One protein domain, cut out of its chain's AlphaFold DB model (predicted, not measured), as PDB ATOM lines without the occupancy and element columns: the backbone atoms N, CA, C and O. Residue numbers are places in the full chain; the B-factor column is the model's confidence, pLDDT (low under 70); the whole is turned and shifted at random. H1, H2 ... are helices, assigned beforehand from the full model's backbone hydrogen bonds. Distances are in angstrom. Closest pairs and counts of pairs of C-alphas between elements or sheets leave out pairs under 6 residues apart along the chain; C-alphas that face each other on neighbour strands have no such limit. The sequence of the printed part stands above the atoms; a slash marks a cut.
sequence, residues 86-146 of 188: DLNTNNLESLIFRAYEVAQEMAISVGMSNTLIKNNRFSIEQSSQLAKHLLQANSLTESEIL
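This is residues 86 to 146 of the 188 residues of the protein "Hypothetical protein" of Rotaria magnacalcarata (UniProt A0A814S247). Two long helices, H1 and H3, spread as a loose, wide V, with the short helix H2 and its two links folded back at the closed end. H1 runs to that end, the chain turns through H2, and H3 begins near the middle of H1 and leads away; residues 86 to 95 and 131 to 146 stick out as the two free arms. The printed part has 61 residues with three named helices, in the order H1, H2, H3, and no named strand; the class is all helix. The whole is loose, with a radius of gyration of the C-alphas of 14.9 A, and flat in outline, its C-alphas spanning 42 by 33 by 18 A.

H1, residues 89 to 109, comes first, and a tight link of 3 residues joins it to H2, residues 113 to 118. H1 and H2 are close but not clearly touching; their closest C-alphas, those of Ala 107 and Ser 113, are 5.6 A apart. Their lines are about perpendicular, at 78 degrees. A second tight link, of 5 residues, joins H2 to H3, residues 124 to 145, yet H2 and H3 are apart. H1 and H3 are close but not clearly touching, with 1 pair of C-alphas within 8 A, those of Tyr 100 and Ile 124 at 7.5 A. Their lines are about perpendicular, at 74 degrees. In H1 and H2 every O i to N i+4 pair is within hydrogen-bond range; in H3 14 of 18 are.

H1 begins with C-alpha 89 at (179.315, 348.481, 295.179) and ends with C-alpha 109 at (176.820, 318.442, 291.561), 30.4 A from first to last C-alpha. H2 is 6 residues long, from Ser 113 to Lys 118, and measures 8.5 A. H3, the longest helix with 22 residues, measures 31.1 A and ends with C-alpha 145 at (181.066, 345.932, 264.144).

The two C-alphas farthest apart, those of Ser 109 and Leu 146, are 42.0 A apart. Residues 86 to 95, of which 89 to 95 belong to H1, stand free, and so do residues 131 to 146, of which 131 to 145 belong to H3. Without these stretches the body has 35 residues and spans 23 by 21 by 9 A. The printed part has no cut, and both links are tight. The mean pLDDT of the printed part is 80.1; confidence is low, under 70, at residues 86 to 87 and 138 to 146.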
ATOM      1  N   ASP A  86     169.488 349.495 295.059       60.34
ATOM      2  CA  ASP A  86     170.442 350.547 295.312       60.34
ATOM      3  C   ASP A  86     171.792 349.863 295.075       60.34
ATOM      4  O   ASP A  86     172.232 349.022 295.876       60.34
ATOM      5  N   LEU A  87     172.332 350.066 293.865       64.94
ATOM      6  CA  LEU A  87     173.509 349.405 293.297       64.94
ATOM      7  C   LEU A  87     174.741 349.979 293.992       64.94
ATOM      8  O   LEU A  87     175.626 350.581 293.395       64.94
ATOM      9  N   ASN A  88     174.767 349.816 295.304       82.12
ATOM     10  CA  ASN A  88     175.932 350.029 296.111       82.12
ATOM     11  C   ASN A  88     176.948 348.953 295.717       82.12
ATOM     12  O   ASN A  88     176.607 347.771 295.602       82.12
ATOM     13  N   THR A  89     178.196 349.364 295.519       81.56
ATOM     14  CA  THR A  89     179.315 348.481 295.179       81.56
ATOM     15  C   THR A  89     179.405 347.279 296.117       81.56
ATOM     16  O   THR A  89     179.638 346.169 295.651       81.56
ATOM     17  N   ASN A  90     179.101 347.463 297.404       81.81
ATOM     18  CA  ASN A  90     179.135 346.385 298.398       81.81
ATOM     19  C   ASN A  90     178.018 345.343 298.175       81.81
ATOM     20  O   ASN A  90     178.214 344.139 298.355       81.81
ATOM     21  N   ASN A  91     176.834 345.791 297.745       84.06
ATOM     22  CA  ASN A  91     175.712 344.903 297.430       84.06
ATOM     23  C   ASN A  91     175.994 344.111 296.150       84.06
ATOM     24  O   ASN A  91     175.674 342.929 296.062       84.06
ATOM     25  N   LEU A  92     176.630 344.753 295.169       85.88
ATOM     26  CA  LEU A  92     177.023 344.111 293.922       85.88
ATOM     27  C   LEU A  92     178.120 343.065 294.152       85.88
ATOM     28  O   LEU A  92     178.022 341.952 293.643       85.88
ATOM     29  N   GLU A  93     179.121 343.388 294.967       86.06
ATOM     30  CA  GLU A  93     180.192 342.462 295.328       86.06
ATOM     31  C   GLU A  93     179.652 341.228 296.068       86.06
ATOM     32  O   GLU A  93     179.922 340.097 295.663       86.06
ATOM     33  N   SER A  94     178.803 341.421 297.084       87.25
ATOM     34  CA  SER A  94     178.174 340.298 297.797       87.25
ATOM     35  C   SER A  94     177.286 339.433 296.892       87.25
ATOM     36  O   SER A  94     177.279 338.207 297.022       87.25
ATOM     37  N   LEU A  95     176.581 340.041 295.932       87.50
ATOM     38  CA  LEU A  95     175.794 339.312 294.941       87.50
ATOM     39  C   LEU A  95     176.682 338.469 294.017       87.50
ATOM     40  O   LEU A  95     176.346 337.316 293.746       87.50
ATOM     41  N   ILE A  96     177.812 339.019 293.561       88.38
ATOM     42  CA  ILE A  96     178.784 338.294 292.732       88.38
ATOM     43  C   ILE A  96     179.353 337.100 293.498       88.38
ATOM     44  O   ILE A  96     179.366 335.993 292.958       88.38
ATOM     45  N   PHE A  97     179.773 337.293 294.753       89.56
ATOM     46  CA  PHE A  97     180.293 336.201 295.578       89.56
ATOM     47  C   PHE A  97     179.257 335.095 295.776       89.56
ATOM     48  O   PHE A  97     179.554 333.926 295.538       89.56
ATOM     49  N   ARG A  98     178.013 335.457 296.101       90.31
ATOM     50  CA  ARG A  98     176.934 334.477 296.262       90.31
ATOM     51  C   ARG A  98     176.639 333.718 294.967       90.31
ATOM     52  O   ARG A  98     176.440 332.507 294.990       90.31
ATOM     53  N   ALA A  99     176.595 334.412 293.831       88.25
ATOM     54  CA  ALA A  99     176.387 333.767 292.536       88.25
ATOM     55  C   ALA A  99     177.528 332.793 292.203       88.25
ATOM     56  O   ALA A  99     177.286 331.717 291.651       88.25
ATOM     57  N   TYR A 100     178.758 333.151 292.571       91.44
ATOM     58  CA  TYR A 100     179.929 332.307 292.395       91.44
ATOM     59  C   TYR A 100     179.870 331.032 293.254       91.44
ATOM     60  O   TYR A 100     180.113 329.945 292.731       91.44
ATOM     61  N   GLU A 101     179.479 331.133 294.527       89.25
ATOM     62  CA  GLU A 101     179.278 329.971 295.411       89.25
ATOM     63  C   GLU A 101     178.236 329.000 294.841       89.25
ATOM     64  O   GLU A 101     178.501 327.804 294.702       89.25
ATOM     65  N   VAL A 102     177.084 329.520 294.406       91.56
ATOM     66  CA  VAL A 102     176.023 328.706 293.787       91.56
ATOM     67  C   VAL A 102     176.534 328.004 292.522       91.56
ATOM     68  O   VAL A 102     176.234 326.829 292.288       91.56
ATOM     69  N   ALA A 103     177.334 328.689 291.704       88.62
ATOM     70  CA  ALA A 103     177.932 328.090 290.514       88.62
ATOM     71  C   ALA A 103     178.936 326.975 290.861       88.62
ATOM     72  O   ALA A 103     178.985 325.960 290.161       88.62
ATOM     73  N   GLN A 104     179.709 327.122 291.942       89.12
ATOM     74  CA  GLN A 104     180.615 326.075 292.421       89.12
ATOM     75  C   GLN A 104     179.856 324.835 292.895       89.12
ATOM     76  O   GLN A 104     180.209 323.723 292.496       89.12
ATOM     77  N   GLU A 105     178.801 325.008 293.693       89.31
ATOM     78  CA  GLU A 105     177.955 323.898 294.149       89.31
ATOM     79  C   GLU A 105     177.333 323.145 292.968       89.31
ATOM     80  O   GLU A 105     177.332 321.909 292.924       89.31
ATOM     81  N   MET A 106     176.869 323.884 291.959       90.38
ATOM     82  CA  MET A 106     176.338 323.297 290.732       90.38
ATOM     83  C   MET A 106     177.421 322.534 289.958       90.38
ATOM     84  O   MET A 106     177.196 321.402 289.531       90.38
ATOM     85  N   ALA A 107     178.621 323.103 289.822       88.69
ATOM     86  CA  ALA A 107     179.740 322.443 289.154       88.69
ATOM     87  C   ALA A 107     180.191 321.161 289.877       88.69
ATOM     88  O   ALA A 107     180.581 320.190 289.221       88.69
ATOM     89  N   ILE A 108     180.116 321.135 291.211       89.19
ATOM     90  CA  ILE A 108     180.345 319.930 292.020       89.19
ATOM     91  C   ILE A 108     179.245 318.899 291.755       89.19
ATOM     92  O   ILE A 108     179.558 317.743 291.479       89.19
ATOM     93  N   SER A 109     177.980 319.322 291.765       86.81
ATOM     94  CA  SER A 109     176.820 318.442 291.561       86.81
ATOM     95  C   SER A 109     176.822 317.763 290.187       86.81
ATOM     96  O   SER A 109     176.441 316.603 290.065       86.81
ATOM     97  N   VAL A 110     177.304 318.456 289.151       91.31
ATOM     98  CA  VAL A 110     177.448 317.917 287.783       91.31
ATOM     99  C   VAL A 110     178.735 317.081 287.620       91.31
ATOM    100  O   VAL A 110     178.962 316.470 286.578       91.31
ATOM    101  N   GLY A 111     179.600 317.021 288.639       88.00
ATOM    102  CA  GLY A 111     180.859 316.268 288.596       88.00
ATOM    103  C   GLY A 111     181.968 316.942 287.778       88.00
ATOM    104  O   GLY A 111     182.946 316.296 287.400       88.00
ATOM    105  N   MET A 112     181.848 318.244 287.500       87.44
ATOM    106  CA  MET A 112     182.843 319.021 286.746       87.44
ATOM    107  C   MET A 112     183.957 319.606 287.625       87.44
ATOM    108  O   MET A 112     184.957 320.100 287.096       87.44
ATOM    109  N   SER A 113     183.818 319.538 288.951       86.62
ATOM    110  CA  SER A 113     184.767 320.095 289.923       86.62
ATOM    111  C   SER A 113     186.204 319.622 289.687       86.62
ATOM    112  O   SER A 113     187.109 320.448 289.603       86.62
ATOM    113  N   ASN A 114     186.421 318.325 289.458       83.81
ATOM    114  CA  ASN A 114     187.756 317.759 289.221       83.81
ATOM    115  C   ASN A 114     188.454 318.373 287.996       83.81
ATOM    116  O   ASN A 114     189.644 318.688 288.037       83.81
ATOM    117  N   THR A 115     187.708 318.584 286.909       85.69
ATOM    118  CA  THR A 115     188.234 319.175 285.671       85.69
ATOM    119  C   THR A 115     188.522 320.664 285.845       85.69
ATOM    120  O   THR A 115     189.523 321.161 285.330       85.69
ATOM    121  N   LEU A 116     187.677 321.387 286.581       82.94
ATOM    122  CA  LEU A 116     187.862 322.817 286.842       82.94
ATOM    123  C   LEU A 116     189.016 323.083 287.816       82.94
ATOM    124  O   LEU A 116     189.803 324.001 287.584       82.94
ATOM    125  N   ILE A 117     189.165 322.250 288.848       83.69
ATOM    126  CA  ILE A 117     190.288 322.300 289.794       83.69
ATOM    127  C   ILE A 117     191.597 322.004 289.060       83.69
ATOM    128  O   ILE A 117     192.541 322.781 289.161       83.69
ATOM    129  N   LYS A 118     191.641 320.944 288.238       85.19
ATOM    130  CA  LYS A 118     192.835 320.585 287.452       85.19
ATOM    131  C   LYS A 118     193.300 321.707 286.520       85.19
ATOM    132  O   LYS A 118     194.495 321.846 286.280       85.19
ATOM    133  N   ASN A 119     192.365 322.492 285.989       81.81
ATOM    134  CA  ASN A 119     192.663 323.594 285.078       81.81
ATOM    135  C   ASN A 119     192.884 324.939 285.779       81.81
ATOM    136  O   ASN A 119     193.021 325.935 285.072       81.81
ATOM    137  N   ASN A 120     192.909 324.995 287.119       77.19
ATOM    138  CA  ASN A 120     193.011 326.257 287.858       77.19
ATOM    139  C   ASN A 120     191.911 327.248 287.422       77.19
ATOM    140  O   ASN A 120     192.171 328.378 287.012       77.19
ATOM    141  N   ARG A 121     190.658 326.776 287.409       76.94
ATOM    142  CA  ARG A 121     189.465 327.582 287.073       76.94
ATOM    143  C   ARG A 121     188.372 327.492 288.132       76.94
ATOM    144  O   ARG A 121     187.226 327.826 287.867       76.94
ATOM    145  N   PHE A 122     188.720 326.995 289.314       81.00
ATOM    146  CA  PHE A 122     187.801 326.862 290.444       81.00
ATOM    147  C   PHE A 122     188.038 327.930 291.525       81.00
ATOM    148  O   PHE A 122     187.326 327.956 292.524       81.00
ATOM    149  N   SER A 123     189.020 328.820 291.327       86.19
ATOM    150  CA  SER A 123     189.232 330.018 292.148       86.19
ATOM    151  C   SER A 123     188.577 331.236 291.490       86.19
ATOM    152  O   SER A 123     188.554 331.370 290.257       86.19
ATOM    153  N   ILE A 124     188.034 332.123 292.326       86.00
ATOM    154  CA  ILE A 124     187.338 333.322 291.861       86.00
ATOM    155  C   ILE A 124     188.315 334.295 291.202       86.00
ATOM    156  O   ILE A 124     187.980 334.918 290.199       86.00
ATOM    157  N   GLU A 125     189.553 334.359 291.688       86.44
ATOM    158  CA  GLU A 125     190.616 335.198 291.142       86.44
ATOM    159  C   GLU A 125     190.954 334.792 289.707       86.44
ATOM    160  O   GLU A 125     191.002 335.634 288.809       86.44
ATOM    161  N   GLN A 126     191.136 333.493 289.470       83.56
ATOM    162  CA  GLN A 126     191.469 332.954 288.148       83.56
ATOM    163  C   GLN A 126     190.303 333.124 287.168       83.56
ATOM    164  O   GLN A 126     190.494 333.507 286.012       83.56
ATOM    165  N   SER A 127     189.082 332.902 287.653       82.94
ATOM    166  CA  SER A 127     187.858 333.097 286.872       82.94
ATOM    167  C   SER A 127     187.641 334.573 286.521       82.94
ATOM    168  O   SER A 127     187.291 334.894 285.386       82.94
ATOM    169  N   SER A 128     187.920 335.478 287.460       85.75
ATOM    170  CA  SER A 128     187.846 336.930 287.273       85.75
ATOM    171  C   SER A 128     188.884 337.428 286.265       85.75
ATOM    172  O   SER A 128     188.550 338.196 285.362       85.75
ATOM    173  N   GLN A 129     190.124 336.933 286.332       86.56
ATOM    174  CA  GLN A 129     191.160 337.249 285.341       86.56
ATOM    175  C   GLN A 129     190.759 336.806 283.931       86.56
ATOM    176  O   GLN A 129     190.916 337.570 282.977       86.56
ATOM    177  N   LEU A 130     190.197 335.601 283.797       84.06
ATOM    178  CA  LEU A 130     189.694 335.108 282.519       84.06
ATOM    179  C   LEU A 130     188.528 335.961 282.006       84.06
ATOM    180  O   LEU A 130     188.529 336.348 280.840       84.06
ATOM    181  N   ALA A 131     187.558 336.290 282.863       84.69
ATOM    182  CA  ALA A 131     186.433 337.147 282.498       84.69
ATOM    183  C   ALA A 131     186.908 338.534 282.040       84.69
ATOM    184  O   ALA A 131     186.467 339.025 281.003       84.69
ATOM    185  N   LYS A 132     187.874 339.126 282.751       86.88
ATOM    186  CA  LYS A 132     188.511 340.390 282.363       86.88
ATOM    187  C   LYS A 132     189.183 340.285 280.995       86.88
ATOM    188  O   LYS A 132     188.974 341.158 280.159       86.88
ATOM    189  N   HIS A 133     189.944 339.220 280.752       85.81
ATOM    190  CA  HIS A 133     190.581 338.982 279.456       85.81
ATOM    191  C   HIS A 133     189.546 338.832 278.329       85.81
ATOM    192  O   HIS A 133     189.725 339.395 277.255       85.81
ATOM    193  N   LEU A 134     188.444 338.115 278.564       83.44
ATOM    194  CA  LEU A 134     187.367 337.947 277.580       83.44
ATOM    195  C   LEU A 134     186.631 339.260 277.290       83.44
ATOM    196  O   LEU A 134     186.337 339.547 276.133       83.44
ATOM    197  N   LEU A 135     186.369 340.076 278.313       81.62
ATOM    198  CA  LEU A 135     185.772 341.403 278.139       81.62
ATOM    199  C   LEU A 135     186.692 342.329 277.338       81.62
ATOM    200  O   LEU A 135     186.229 343.030 276.445       81.62
ATOM    201  N   GLN A 136     187.998 342.292 277.607       82.75
ATOM    202  CA  GLN A 136     188.989 343.049 276.838       82.75
ATOM    203  C   GLN A 136     189.099 342.557 275.390       82.75
ATOM    204  O   GLN A 136     189.165 343.372 274.475       82.75
ATOM    205  N   ALA A 137     189.071 341.241 275.168       77.88
ATOM    206  CA  ALA A 137     189.096 340.662 273.827       77.88
ATOM    207  C   ALA A 137     187.845 341.035 273.011       77.88
ATOM    208  O   ALA A 137     187.962 341.382 271.841       77.88
ATOM    209  N   ASN A 138     186.663 341.037 273.633       64.56
ATOM    210  CA  ASN A 138     185.412 341.421 272.967       64.56
ATOM    211  C   ASN A 138     185.271 342.943 272.784       64.56
ATOM    212  O   ASN A 138     184.639 343.390 271.828       64.56
ATOM    213  N   SER A 139     185.906 343.752 273.639       58.16
ATOM    214  CA  SER A 139     185.978 345.208 273.457       58.16
ATOM    215  C   SER A 139     186.679 345.605 272.153       58.16
ATOM    216  O   SER A 139     186.398 346.681 271.636       58.16
ATOM    217  N   LEU A 140     187.568 344.762 271.614       53.19
ATOM    218  CA  LEU A 140     188.235 345.006 270.329       53.19
ATOM    219  C   LEU A 140     187.328 344.692 269.127       53.19
ATOM    220  O   LEU A 140     187.507 345.273 268.060       53.19
ATOM    221  N   THR A 141     186.325 343.823 269.299       54.59
ATOM    222  CA  THR A 141     185.392 343.457 268.221       54.59
ATOM    223  C   THR A 141     184.251 344.460 268.025       54.59
ATOM    224  O   THR A 141     183.762 344.598 266.909       54.59
ATOM    225  N   GLU A 142     183.843 345.222 269.050       50.88
ATOM    226  CA  GLU A 142     182.800 346.255 268.879       50.88
ATOM    227  C   GLU A 142     183.253 347.420 267.983       50.88
ATOM    228  O   GLU A 142     182.438 347.964 267.236       50.88
ATOM    229  N   SER A 143     184.550 347.754 267.971       51.53
ATOM    230  CA  SER A 143     185.111 348.754 267.049       51.53
ATOM    231  C   SER A 143     185.098 348.328 265.573       51.53
ATOM    232  O   SER A 143     185.110 349.198 264.709       51.53
ATOM    233  N   GLU A 144     185.032 347.028 265.266       49.44
ATOM    234  CA  GLU A 144     184.884 346.523 263.887       49.44
ATOM    235  C   GLU A 144     183.412 346.362 263.474       49.44
ATOM    236  O   GLU A 144     183.084 346.503 262.298       49.44
ATOM    237  N   ILE A 145     182.500 346.126 264.426       50.97
ATOM    238  CA  ILE A 145     181.066 345.932 264.144       50.97
ATOM    239  C   ILE A 145     180.370 347.252 263.749       50.97
ATOM    240  O   ILE A 145     179.400 347.225 262.998       50.97
ATOM    241  N   LEU A 146     180.883 348.409 264.185       45.41
ATOM    242  CA  LEU A 146     180.360 349.736 263.816       45.41
ATOM    243  C   LEU A 146     181.024 350.363 262.572       45.41
ATOM    244  O   LEU A 146     180.688 351.490 262.215       45.41
TER     245      LEU A 146